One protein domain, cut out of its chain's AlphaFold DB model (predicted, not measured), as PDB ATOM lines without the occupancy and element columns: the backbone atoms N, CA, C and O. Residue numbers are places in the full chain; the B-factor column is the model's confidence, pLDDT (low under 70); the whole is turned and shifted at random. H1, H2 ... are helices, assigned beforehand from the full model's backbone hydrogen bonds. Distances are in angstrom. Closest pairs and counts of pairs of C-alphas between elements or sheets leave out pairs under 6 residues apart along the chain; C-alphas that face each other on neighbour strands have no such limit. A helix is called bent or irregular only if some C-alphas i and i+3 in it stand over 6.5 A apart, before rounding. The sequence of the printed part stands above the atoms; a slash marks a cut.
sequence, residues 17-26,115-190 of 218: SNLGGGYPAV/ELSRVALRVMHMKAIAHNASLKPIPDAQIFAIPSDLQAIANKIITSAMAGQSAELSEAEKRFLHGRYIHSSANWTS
ATOM      1  N   SER A  17     -19.690  33.465  18.776       96.94
ATOM      2  CA  SER A  17     -18.379  32.818  18.936       96.94
ATOM      3  C   SER A  17     -17.594  32.625  17.630       96.94
ATOM      4  O   SER A  17     -16.409  32.313  17.668       96.94
ATOM      5  N   ASN A  18     -18.195  32.863  16.457       97.75
ATOM      6  CA  ASN A  18     -17.390  33.038  15.242       97.75
ATOM      7  C   ASN A  18     -16.647  34.376  15.252       97.75
ATOM      8  O   ASN A  18     -15.616  34.462  14.603       97.75
ATOM      9  N   LEU A  19     -17.152  35.392  15.958       97.44
ATOM     10  CA  LEU A  19     -16.499  36.696  16.073       97.44
ATOM     11  C   LEU A  19     -15.586  36.754  17.301       97.44
ATOM     12  O   LEU A  19     -14.417  37.104  17.183       97.44
ATOM     13  N   GLY A  20     -16.105  36.360  18.468       95.44
ATOM     14  CA  GLY A  20     -15.358  36.374  19.730       95.44
ATOM     15  C   GLY A  20     -14.409  35.187  19.926       95.44
ATOM     16  O   GLY A  20     -13.586  35.205  20.837       95.44
ATOM     17  N   GLY A  21     -14.513  34.151  19.092       94.31
ATOM     18  CA  GLY A  21     -13.842  32.871  19.313       94.31
ATOM     19  C   GLY A  21     -14.593  31.965  20.297       94.31
ATOM     20  O   GLY A  21     -15.746  32.208  20.656       94.31
ATOM     21  N   GLY A  22     -13.936  30.883  20.716       93.00
ATOM     22  CA  GLY A  22     -14.482  29.905  21.667       93.00
ATOM     23  C   GLY A  22     -14.999  28.612  21.036       93.00
ATOM     24  O   GLY A  22     -15.215  27.638  21.751       93.00
ATOM     25  N   TYR A  23     -15.128  28.552  19.707       95.62
ATOM     26  CA  TYR A  23     -15.300  27.271  19.028       95.62
ATOM     27  C   TYR A  23     -13.953  26.546  18.879       95.62
ATOM     28  O   TYR A  23     -12.973  27.163  18.449       95.62
ATOM     29  N   PRO A  24     -13.892  25.237  19.187       94.94
ATOM     30  CA  PRO A  24     -12.799  24.370  18.760       94.94
ATOM     31  C   PRO A  24     -12.574  24.425  17.243       94.94
ATOM     32  O   PRO A  24     -13.448  24.847  16.488       94.94
ATOM     33  N   ALA A  25     -11.419  23.937  16.779       94.19
ATOM     34  CA  ALA A  25     -11.106  23.898  15.346       94.19
ATOM     35  C   ALA A  25     -12.179  23.155  14.531       94.19
ATOM     36  O   ALA A  25     -12.519  23.585  13.435       94.19
ATOM     37  N   VAL A  26     -12.745  22.079  15.087       96.25
ATOM     38  CA  VAL A  26     -13.886  21.357  14.517       96.25
ATOM     39  C   VAL A  26     -14.887  21.042  15.626       96.25
ATOM     40  O   VAL A  26     -14.496  20.608  16.709       96.25
ATOM     41  N   GLU A 115     -12.410  28.112  12.580       98.00
ATOM     42  CA  GLU A 115     -11.318  28.993  12.147       98.00
ATOM     43  C   GLU A 115     -11.761  30.378  11.654       98.00
ATOM     44  O   GLU A 115     -10.915  31.263  11.525       98.00
ATOM     45  N   LEU A 116     -13.058  30.617  11.430       98.44
ATOM     46  CA  LEU A 116     -13.571  31.936  11.025       98.44
ATOM     47  C   LEU A 116     -13.232  33.040  12.039       98.44
ATOM     48  O   LEU A 116     -12.946  34.172  11.653       98.44
ATOM     49  N   SER A 117     -13.147  32.686  13.323       98.00
ATOM     50  CA  SER A 117     -12.724  33.596  14.400       98.00
ATOM     51  C   SER A 117     -11.314  34.156  14.226       98.00
ATOM     52  O   SER A 117     -11.020  35.259  14.683       98.00
ATOM     53  N   ARG A 118     -10.451  33.465  13.473       98.19
ATOM     54  CA  ARG A 118      -9.093  33.928  13.154       98.19
ATOM     55  C   ARG A 118      -9.097  35.132  12.208       98.19
ATOM     56  O   ARG A 118      -8.094  35.844  12.139       98.19
ATOM     57  N   VAL A 119     -10.194  35.356  11.478       98.50
ATOM     58  CA  VAL A 119     -10.395  36.548  10.641       98.50
ATOM     59  C   VAL A 119     -10.751  37.742  11.523       98.50
ATOM     60  O   VAL A 119     -10.075  38.764  11.450       98.50
ATOM     61  N   ALA A 120     -11.736  37.589  12.416       98.19
ATOM     62  CA  ALA A 120     -12.118  38.630  13.371       98.19
ATOM     63  C   ALA A 120     -10.948  39.030  14.289       98.19
ATOM     64  O   ALA A 120     -10.703  40.219  14.492       98.19
ATOM     65  N   LEU A 121     -10.155  38.053  14.748       98.12
ATOM     66  CA  LEU A 121      -8.915  38.293  15.492       98.12
ATOM     67  C   LEU A 121      -7.946  39.203  14.723       98.12
ATOM     68  O   LEU A 121      -7.439  40.162  15.297       98.12
ATOM     69  N   ARG A 122      -7.686  38.920  13.438       98.38
ATOM     70  CA  ARG A 122      -6.784  39.737  12.607       98.38
ATOM     71  C   ARG A 122      -7.323  41.147  12.411       98.38
ATOM     72  O   ARG A 122      -6.561  42.091  12.567       98.38
ATOM     73  N   VAL A 123      -8.619  41.287  12.125       98.44
ATOM     74  CA  VAL A 123      -9.268  42.601  11.987       98.44
ATOM     75  C   VAL A 123      -9.074  43.428  13.259       98.44
ATOM     76  O   VAL A 123      -8.574  44.549  13.192       98.44
ATOM     77  N   MET A 124      -9.412  42.861  14.418       98.19
ATOM     78  CA  MET A 124      -9.314  43.569  15.693       98.19
ATOM     79  C   MET A 124      -7.862  43.898  16.058       98.19
ATOM     80  O   MET A 124      -7.569  45.014  16.475       98.19
ATOM     81  N   HIS A 125      -6.938  42.953  15.863       98.38
ATOM     82  CA  HIS A 125      -5.510  43.150  16.129       98.38
ATOM     83  C   HIS A 125      -4.910  44.263  15.262       98.38
ATOM     84  O   HIS A 125      -4.255  45.160  15.792       98.38
ATOM     85  N   MET A 126      -5.188  44.253  13.955       97.94
ATOM     86  CA  MET A 126      -4.699  45.274  13.026       97.94
ATOM     87  C   MET A 126      -5.262  46.658  13.351       97.94
ATOM     88  O   MET A 126      -4.504  47.629  13.365       97.94
ATOM     89  N   LYS A 127      -6.560  46.760  13.668       97.50
ATOM     90  CA  LYS A 127      -7.157  48.028  14.110       97.50
ATOM     91  C   LYS A 127      -6.561  48.518  15.422       97.50
ATOM     92  O   LYS A 127      -6.193  49.682  15.518       97.50
ATOM     93  N   ALA A 128      -6.398  47.641  16.408       97.94
ATOM     94  CA  ALA A 128      -5.800  48.012  17.685       97.94
ATOM     95  C   ALA A 128      -4.377  48.572  17.502       97.94
ATOM     96  O   ALA A 128      -4.062  49.622  18.060       97.94
ATOM     97  N   ILE A 129      -3.543  47.937  16.669       97.88
ATOM     98  CA  ILE A 129      -2.204  48.450  16.339       97.88
ATOM     99  C   ILE A 129      -2.280  49.799  15.614       97.88
ATOM    100  O   ILE A 129      -1.531  50.709  15.965       97.88
ATOM    101  N   ALA A 130      -3.190  49.961  14.646       96.19
ATOM    102  CA  ALA A 130      -3.392  51.238  13.949       96.19
ATOM    103  C   ALA A 130      -3.800  52.378  14.906       96.19
ATOM    104  O   ALA A 130      -3.505  53.540  14.644       96.19
ATOM    105  N   HIS A 131      -4.416  52.034  16.041       96.00
ATOM    106  CA  HIS A 131      -4.752  52.944  17.136       96.00
ATOM    107  C   HIS A 131      -3.747  52.901  18.307       96.00
ATOM    108  O   HIS A 131      -4.084  53.268  19.431       96.00
ATOM    109  N   ASN A 132      -2.493  52.516  18.044       97.06
ATOM    110  CA  ASN A 132      -1.359  52.552  18.980       97.06
ATOM    111  C   ASN A 132      -1.451  51.605  20.191       97.06
ATOM    112  O   ASN A 132      -0.724  51.779  21.173       97.06
ATOM    113  N   ALA A 133      -2.294  50.570  20.143       97.75
ATOM    114  CA  ALA A 133      -2.271  49.530  21.166       97.75
ATOM    115  C   ALA A 133      -0.954  48.735  21.100       97.75
ATOM    116  O   ALA A 133      -0.540  48.268  20.038       97.75
ATOM    117  N   SER A 134      -0.312  48.517  22.249       97.06
ATOM    118  CA  SER A 134       0.958  47.780  22.357       97.06
ATOM    119  C   SER A 134       0.764  46.256  22.327       97.06
ATOM    120  O   SER A 134       1.112  45.546  23.271       97.06
ATOM    121  N   LEU A 135       0.178  45.735  21.247       97.56
ATOM    122  CA  LEU A 135      -0.010  44.298  21.048       97.56
ATOM    123  C   LEU A 135       1.210  43.670  20.368       97.56
ATOM    124  O   LEU A 135       1.777  44.216  19.425       97.56
ATOM    125  N   LYS A 136       1.589  42.470  20.818       97.25
ATOM    126  CA  LYS A 136       2.597  41.656  20.126       97.25
ATOM    127  C   LYS A 136       2.061  41.196  18.763       97.25
ATOM    128  O   LYS A 136       0.843  41.050  18.620       97.25
ATOM    129  N   PRO A 137       2.934  40.908  17.783       96.06
ATOM    130  CA  PRO A 137       2.521  40.239  16.555       96.06
ATOM    131  C   PRO A 137       1.787  38.930  16.859       96.06
ATOM    132  O   PRO A 137       2.130  38.230  17.815       96.06
ATOM    133  N   ILE A 138       0.791  38.590  16.038       96.25
ATOM    134  CA  ILE A 138       0.150  37.274  16.108       96.25
ATOM    135  C   ILE A 138       1.214  36.225  15.743       96.25
ATOM    136  O   ILE A 138       1.804  36.340  14.667       96.25
ATOM    137  N   PRO A 139       1.484  35.227  16.605       96.12
ATOM    138  CA  PRO A 139       2.487  34.209  16.319       96.12
ATOM    139  C   PRO A 139       2.170  33.432  15.041       96.12
ATOM    140  O   PRO A 139       1.007  33.108  14.781       96.12
ATOM    141  N   ASP A 140       3.209  33.063  14.294       94.44
ATOM    142  CA  ASP A 140       3.086  32.125  13.181       94.44
ATOM    143  C   ASP A 140       2.917  30.698  13.724       94.44
ATOM    144  O   ASP A 140       3.868  29.939  13.907       94.44
ATOM    145  N   ALA A 141       1.684  30.377  14.104       93.94
ATOM    146  CA  ALA A 141       1.307  29.081  14.643       93.94
ATOM    147  C   ALA A 141       0.009  28.593  14.002       93.94
ATOM    148  O   ALA A 141      -0.909  29.370  13.721       93.94
ATOM    149  N   GLN A 142      -0.119  27.272  13.860       91.50
ATOM    150  CA  GLN A 142      -1.266  26.628  13.209       91.50
ATOM    151  C   GLN A 142      -2.623  27.014  13.826       91.50
ATOM    152  O   GLN A 142      -3.642  27.067  13.134       91.50
ATOM    153  N   ILE A 143      -2.646  27.319  15.127       91.94
ATOM    154  CA  ILE A 143      -3.846  27.766  15.849       91.94
ATOM    155  C   ILE A 143      -4.345  29.151  15.406       91.94
ATOM    156  O   ILE A 143      -5.520  29.457  15.596       91.94
ATOM    157  N   PHE A 144      -3.484  29.961  14.781       95.62
ATOM    158  CA  PHE A 144      -3.798  31.289  14.249       95.62
ATOM    159  C   PHE A 144      -3.857  31.325  12.714       95.62
ATOM    160  O   PHE A 144      -4.368  32.293  12.140       95.62
ATOM    161  N   ALA A 145      -3.384  30.284  12.027       96.44
ATOM    162  CA  ALA A 145      -3.376  30.200  10.566       96.44
ATOM    163  C   ALA A 145      -4.797  30.236   9.974       96.44
ATOM    164  O   ALA A 145      -5.691  29.545  10.456       96.44
ATOM    165  N   ILE A 146      -5.037  31.021   8.924       98.00
ATOM    166  CA  ILE A 146      -6.298  30.931   8.172       98.00
ATOM    167  C   ILE A 146      -6.164  29.792   7.155       98.00
ATOM    168  O   ILE A 146      -5.173  29.755   6.429       98.00
ATOM    169  N   PRO A 147      -7.120  28.848   7.098       97.81
ATOM    170  CA  PRO A 147      -7.117  27.804   6.079       97.81
ATOM    171  C   PRO A 147      -7.170  28.378   4.656       97.81
ATOM    172  O   PRO A 147      -7.828  29.389   4.410       97.81
ATOM    173  N   SER A 148      -6.527  27.702   3.703       98.00
ATOM    174  CA  SER A 148      -6.428  28.164   2.310       98.00
ATOM    175  C   SER A 148      -7.787  28.381   1.635       98.00
ATOM    176  O   SER A 148      -7.963  29.359   0.913       98.00
ATOM    177  N   ASP A 149      -8.768  27.524   1.921       97.88
ATOM    178  CA  ASP A 149     -10.144  27.625   1.414       97.88
ATOM    179  C   ASP A 149     -10.919  28.837   1.974       97.88
ATOM    180  O   ASP A 149     -11.923  29.242   1.395       97.88
ATOM    181  N   LEU A 150     -10.449  29.441   3.070       98.50
ATOM    182  CA  LEU A 150     -11.020  30.647   3.675       98.50
ATOM    183  C   LEU A 150     -10.230  31.919   3.316       98.50
ATOM    184  O   LEU A 150     -10.740  33.026   3.490       98.50
ATOM    185  N   GLN A 151      -9.008  31.790   2.792       98.38
ATOM    186  CA  GLN A 151      -8.070  32.905   2.633       98.38
ATOM    187  C   GLN A 151      -8.610  34.035   1.746       98.38
ATOM    188  O   GLN A 151      -8.464  35.204   2.094       98.38
ATOM    189  N   ALA A 152      -9.263  33.708   0.625       98.56
ATOM    190  CA  ALA A 152      -9.809  34.715  -0.288       98.56
ATOM    191  C   ALA A 152     -10.893  35.574   0.389       98.56
ATOM    192  O   ALA A 152     -10.831  36.804   0.359       98.56
ATOM    193  N   ILE A 153     -11.835  34.922   1.078       98.81
ATOM    194  CA  ILE A 153     -12.899  35.592   1.835       98.81
ATOM    195  C   ILE A 153     -12.302  36.388   3.000       98.81
ATOM    196  O   ILE A 153     -12.695  37.527   3.235       98.81
ATOM    197  N   ALA A 154     -11.320  35.826   3.708       98.75
ATOM    198  CA  ALA A 154     -10.649  36.512   4.804       98.75
ATOM    199  C   ALA A 154      -9.930  37.787   4.344       98.75
ATOM    200  O   ALA A 154     -10.079  38.825   4.982       98.75
ATOM    201  N   ASN A 155      -9.202  37.737   3.226       98.62
ATOM    202  CA  ASN A 155      -8.521  38.904   2.660       98.62
ATOM    203  C   ASN A 155      -9.516  40.004   2.280       98.62
ATOM    204  O   ASN A 155      -9.257  41.179   2.534       98.62
ATOM    205  N   LYS A 156     -10.666  39.621   1.717       98.62
ATOM    206  CA  LYS A 156     -11.757  40.543   1.393       98.62
ATOM    207  C   LYS A 156     -12.322  41.200   2.654       98.62
ATOM    208  O   LYS A 156     -12.412  42.421   2.715       98.62
ATOM    209  N   ILE A 157     -12.611  40.399   3.682       98.75
ATOM    210  CA  ILE A 157     -13.098  40.879   4.979       98.75
ATOM    211  C   ILE A 157     -12.112  41.855   5.625       98.75
ATOM    212  O   ILE A 157     -12.505  42.947   6.027       98.75
ATOM    213  N   ILE A 158     -10.838  41.471   5.708       98.62
ATOM    214  CA  ILE A 158      -9.792  42.279   6.340       98.62
ATOM    215  C   ILE A 158      -9.602  43.591   5.576       98.62
ATOM    216  O   ILE A 158      -9.584  44.648   6.197       98.62
ATOM    217  N   THR A 159      -9.518  43.544   4.244       98.50
ATOM    218  CA  THR A 159      -9.352  44.748   3.414       98.50
ATOM    219  C   THR A 159     -10.497  45.740   3.621       98.50
ATOM    220  O   THR A 159     -10.234  46.907   3.903       98.50
ATOM    221  N   SER A 160     -11.756  45.290   3.546       98.31
ATOM    222  CA  SER A 160     -12.914  46.163   3.791       98.31
ATOM    223  C   SER A 160     -12.902  46.728   5.211       98.31
ATOM    224  O   SER A 160     -13.066  47.932   5.393       98.31
ATOM    225  N   ALA A 161     -12.627  45.890   6.214       98.06
ATOM    226  CA  ALA A 161     -12.612  46.321   7.607       98.06
ATOM    227  C   ALA A 161     -11.534  47.381   7.879       98.06
ATOM    228  O   ALA A 161     -11.782  48.354   8.594       98.06
ATOM    229  N   MET A 162     -10.346  47.241   7.284       97.69
ATOM    230  CA  MET A 162      -9.286  48.248   7.398       97.69
ATOM    231  C   MET A 162      -9.631  49.561   6.684       97.69
ATOM    232  O   MET A 162      -9.126  50.604   7.086       97.69
ATOM    233  N   ALA A 163     -10.529  49.533   5.697       96.81
ATOM    234  CA  ALA A 163     -11.116  50.724   5.080       96.81
ATOM    235  C   ALA A 163     -12.314  51.304   5.868       96.81
ATOM    236  O   ALA A 163     -12.965  52.231   5.392       96.81
ATOM    237  N   GLY A 164     -12.628  50.756   7.047       96.38
ATOM    238  CA  GLY A 164     -13.773  51.179   7.862       96.38
ATOM    239  C   GLY A 164     -15.123  50.733   7.292       96.38
ATOM    240  O   GLY A 164     -16.146  51.359   7.551       96.38
ATOM    241  N   GLN A 165     -15.136  49.666   6.486       96.94
ATOM    242  CA  GLN A 165     -16.323  49.174   5.793       96.94
ATOM    243  C   GLN A 165     -16.596  47.701   6.108       96.94
ATOM    244  O   GLN A 165     -15.689  46.883   6.269       96.94
ATOM    245  N   SER A 166     -17.875  47.338   6.150       97.06
ATOM    246  CA  SER A 166     -18.283  45.931   6.216       97.06
ATOM    247  C   SER A 166     -18.126  45.288   4.838       97.06
ATOM    248  O   SER A 166     -18.451  45.897   3.822       97.06
ATOM    249  N   ALA A 167     -17.619  44.057   4.785       97.38
ATOM    250  CA  ALA A 167     -17.331  43.403   3.511       97.38
ATOM    251  C   ALA A 167     -18.596  42.931   2.784       97.38
ATOM    252  O   ALA A 167     -19.418  42.198   3.339       97.38
ATOM    253  N   GLU A 168     -18.700  43.257   1.498       97.19
ATOM    254  CA  GLU A 168     -19.788  42.789   0.638       97.19
ATOM    255  C   GLU A 168     -19.488  41.398   0.074       97.19
ATOM    256  O   GLU A 168     -18.834  41.241  -0.958       97.19
ATOM    257  N   LEU A 169     -19.950  40.354   0.757       98.00
ATOM    258  CA  LEU A 169     -19.793  38.976   0.287       98.00
ATOM    259  C   LEU A 169     -20.847  38.610  -0.765       98.00
ATOM    260  O   LEU A 169     -22.027  38.929  -0.626       98.00
ATOM    261  N   SER A 170     -20.421  37.883  -1.794       98.38
ATOM    262  CA  SER A 170     -21.313  37.263  -2.774       98.38
ATOM    263  C   SER A 170     -22.156  36.159  -2.133       98.38
ATOM    264  O   SER A 170     -21.784  35.580  -1.110       98.38
ATOM    265  N   GLU A 171     -23.272  35.802  -2.766       98.06
ATOM    266  CA  GLU A 171     -24.120  34.701  -2.289       98.06
ATOM    267  C   GLU A 171     -23.370  33.362  -2.239       98.06
ATOM    268  O   GLU A 171     -23.591  32.563  -1.332       98.06
ATOM    269  N   ALA A 172     -22.427  33.128  -3.158       98.25
ATOM    270  CA  ALA A 172     -21.580  31.937  -3.137       98.25
ATOM    271  C   ALA A 172     -20.645  31.916  -1.914       98.25
ATOM    272  O   ALA A 172     -20.548  30.892  -1.236       98.25
ATOM    273  N   GLU A 173     -20.013  33.048  -1.589       98.62
ATOM    274  CA  GLU A 173     -19.162  33.190  -0.398       98.62
ATOM    275  C   GLU A 173     -19.982  33.028   0.891       98.62
ATOM    276  O   GLU A 173     -19.581  32.284   1.786       98.62
ATOM    277  N   LYS A 174     -21.169  33.649   0.973       98.38
ATOM    278  CA  LYS A 174     -22.088  33.488   2.114       98.38
ATOM    279  C   LYS A 174     -22.508  32.031   2.293       98.38
ATOM    280  O   LYS A 174     -22.418  31.507   3.403       98.38
ATOM    281  N   ARG A 175     -22.921  31.359   1.211       98.31
ATOM    282  CA  ARG A 175     -23.297  29.934   1.228       98.31
ATOM    283  C   ARG A 175     -22.138  29.047   1.668       98.31
ATOM    284  O   ARG A 175     -22.342  28.147   2.481       98.31
ATOM    285  N   PHE A 176     -20.929  29.311   1.175       98.56
ATOM    286  CA  PHE A 176     -19.722  28.594   1.587       98.56
ATOM    287  C   PHE A 176     -19.445  28.759   3.086       98.56
ATOM    288  O   PHE A 176     -19.252  27.765   3.791       98.56
ATOM    289  N   LEU A 177     -19.493  29.996   3.597       98.62
ATOM    290  CA  LEU A 177     -19.315  30.263   5.022       98.62
ATOM    291  C   LEU A 177     -20.385  29.559   5.862       98.62
ATOM    292  O   LEU A 177     -20.039  28.889   6.832       98.62
ATOM    293  N   HIS A 178     -21.659  29.634   5.478       98.19
ATOM    294  CA  HIS A 178     -22.741  28.939   6.179       98.19
ATOM    295  C   HIS A 178     -22.585  27.422   6.186       98.19
ATOM    296  O   HIS A 178     -22.830  26.799   7.218       98.19
ATOM    297  N   GLY A 179     -22.162  26.826   5.074       97.75
ATOM    298  CA  GLY A 179     -21.990  25.381   4.970       97.75
ATOM    299  C   GLY A 179     -20.796  24.836   5.754       97.75
ATOM    300  O   GLY A 179     -20.812  23.665   6.126       97.75
ATOM    301  N   ARG A 180     -19.767  25.656   6.016       98.12
ATOM    302  CA  ARG A 180     -18.476  25.158   6.524       98.12
ATOM    303  C   ARG A 180     -17.978  25.808   7.811       98.12
ATOM    304  O   ARG A 180     -17.401  25.107   8.634       98.12
ATOM    305  N   TYR A 181     -18.181  27.112   7.981       98.44
ATOM    306  CA  TYR A 181     -17.476  27.929   8.976       98.44
ATOM    307  C   TYR A 181     -18.394  28.661   9.971       98.44
ATOM    308  O   TYR A 181     -17.962  29.012  11.067       98.44
ATOM    309  N   ILE A 182     -19.655  28.920   9.614       98.38
ATOM    310  CA  ILE A 182     -20.621  29.586  10.495       98.38
ATOM    311  C   ILE A 182     -21.412  28.534  11.266       98.38
ATOM    312  O   ILE A 182     -22.119  27.710  10.678       98.38
ATOM    313  N   HIS A 183     -21.318  28.608  12.589       98.00
ATOM    314  CA  HIS A 183     -22.021  27.718  13.508       98.00
ATOM    315  C   HIS A 183     -23.501  28.074  13.649       98.00
ATOM    316  O   HIS A 183     -23.895  29.244  13.579       98.00
ATOM    317  N   SER A 184     -24.325  27.069  13.931       96.81
ATOM    318  CA  SER A 184     -25.767  27.233  14.152       96.81
ATOM    319  C   SER A 184     -26.068  27.589  15.613       96.81
ATOM    320  O   SER A 184     -26.685  26.817  16.347       96.81
ATOM    321  N   SER A 185     -25.615  28.773  16.051       95.56
ATOM    322  CA  SER A 185     -25.806  29.216  17.448       95.56
ATOM    323  C   SER A 185     -27.271  29.361  17.850       95.56
ATOM    324  O   SER A 185     -27.603  29.097  18.997       95.56
ATOM    325  N   ALA A 186     -28.144  29.741  16.912       95.94
ATOM    326  CA  ALA A 186     -29.580  29.805  17.126       95.94
ATOM    327  C   ALA A 186     -30.227  28.487  16.674       95.94
ATOM    328  O   ALA A 186     -30.131  28.117  15.503       95.94
ATOM    329  N   ASN A 187     -30.865  27.775  17.600       96.50
ATOM    330  CA  ASN A 187     -31.502  26.483  17.368       96.50
ATOM    331  C   ASN A 187     -32.570  26.189  18.438       96.50
ATOM    332  O   ASN A 187     -32.655  26.841  19.475       96.50
ATOM    333  N   TRP A 188     -33.406  25.194  18.172       96.12
ATOM    334  CA  TRP A 188     -34.516  24.773  19.027       96.12
ATOM    335  C   TRP A 188     -34.154  23.607  19.952       96.12
ATOM    336  O   TRP A 188     -35.045  23.018  20.570       96.12
ATOM    337  N   THR A 189     -32.870  23.246  20.047       95.38
ATOM    338  CA  THR A 189     -32.418  22.184  20.945       95.38
ATOM    339  C   THR A 189     -32.703  22.592  22.388       95.38
ATOM    340  O   THR A 189     -32.387  23.704  22.811       95.38
ATOM    341  N   SER A 190     -33.334  21.691  23.139       91.94
ATOM    342  CA  SER A 190     -33.616  21.905  24.556       91.94
ATOM    343  C   SER A 190     -32.395  21.548  25.396       91.94
ATOM    344  O   SER A 190     -31.835  20.462  25.255       91.94
TER     345      SER A 190
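Overview. This is residues 17 to 26 and 115 to 190 of the 218 residues of an uncharacterized protein of Pseudomonas sp. MYb185 (UniProt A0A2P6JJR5). Two long helices, H3 and H2, lie side by side and run the same way, joined by a long loop, residues 131 to 147, that folds back from the end of H2 to the beginning of H3. The short H1 packs on the first part of H2, while H4 lies near H3 at a steep tilt, touching no helix. The printed part has 86 residues with four named helices, in the order H1, H2, H3, H4, and no named strand; the class is all helix. It is only just compact, close to loose, with a radius of gyration of the C-alphas of 14.0 A, and elongated, spanning 43 by 27 by 25 A.

Along the chain. H3, the longest helix, holds residues 148 to 162 and measures 20.9 A from first to last C-alpha; it is irregular, with C-alphas 149 and 152 7.3 A apart. H2, residues 117 to 130, measures 20.0 A and begins at C-alpha 117 (-12.724, 33.596, 14.400). H4, residues 171 to 180, measures 14.2 A and ends at C-alpha 180 (-18.476, 25.158, 6.524). H1 is residues 17 to 20.

Arrangement. H3 touches H2, the closest C-alphas being those of Ile 158 and Val 123, 5.7 A apart. Their tilt is shallow at 33 degrees, only just short of steep, and they run the same way. H1 touches H2 at residues 117 to 121 alone; the closest C-alphas, of Asn 18 and Ser 117, are 4.8 A apart. H3 and H4 are close but not clearly touching, with closest C-alphas of Ile 153 and Glu 173 7.1 A apart, at a steep tilt of 59 degrees, opposite ways. H4 is apart from H1 and H2. Every O i to N i+4 pair is within hydrogen-bond range in H2 and H4, and 9 of 11 are in H3; H1 is too short for such a pair.

Size, cuts and confidence. The two C-alphas farthest apart, of Asn 132 and Ser 190, are 44.8 A from each other. Residues 27 to 114 are cut out, and C-alphas 26 and 115 stand 8.4 A apart across the cut. The link from H2 to H3 is long, and that from H3 to H4 is short. Mean pLDDT of the printed part is 97.2, and no printed residue is under 70.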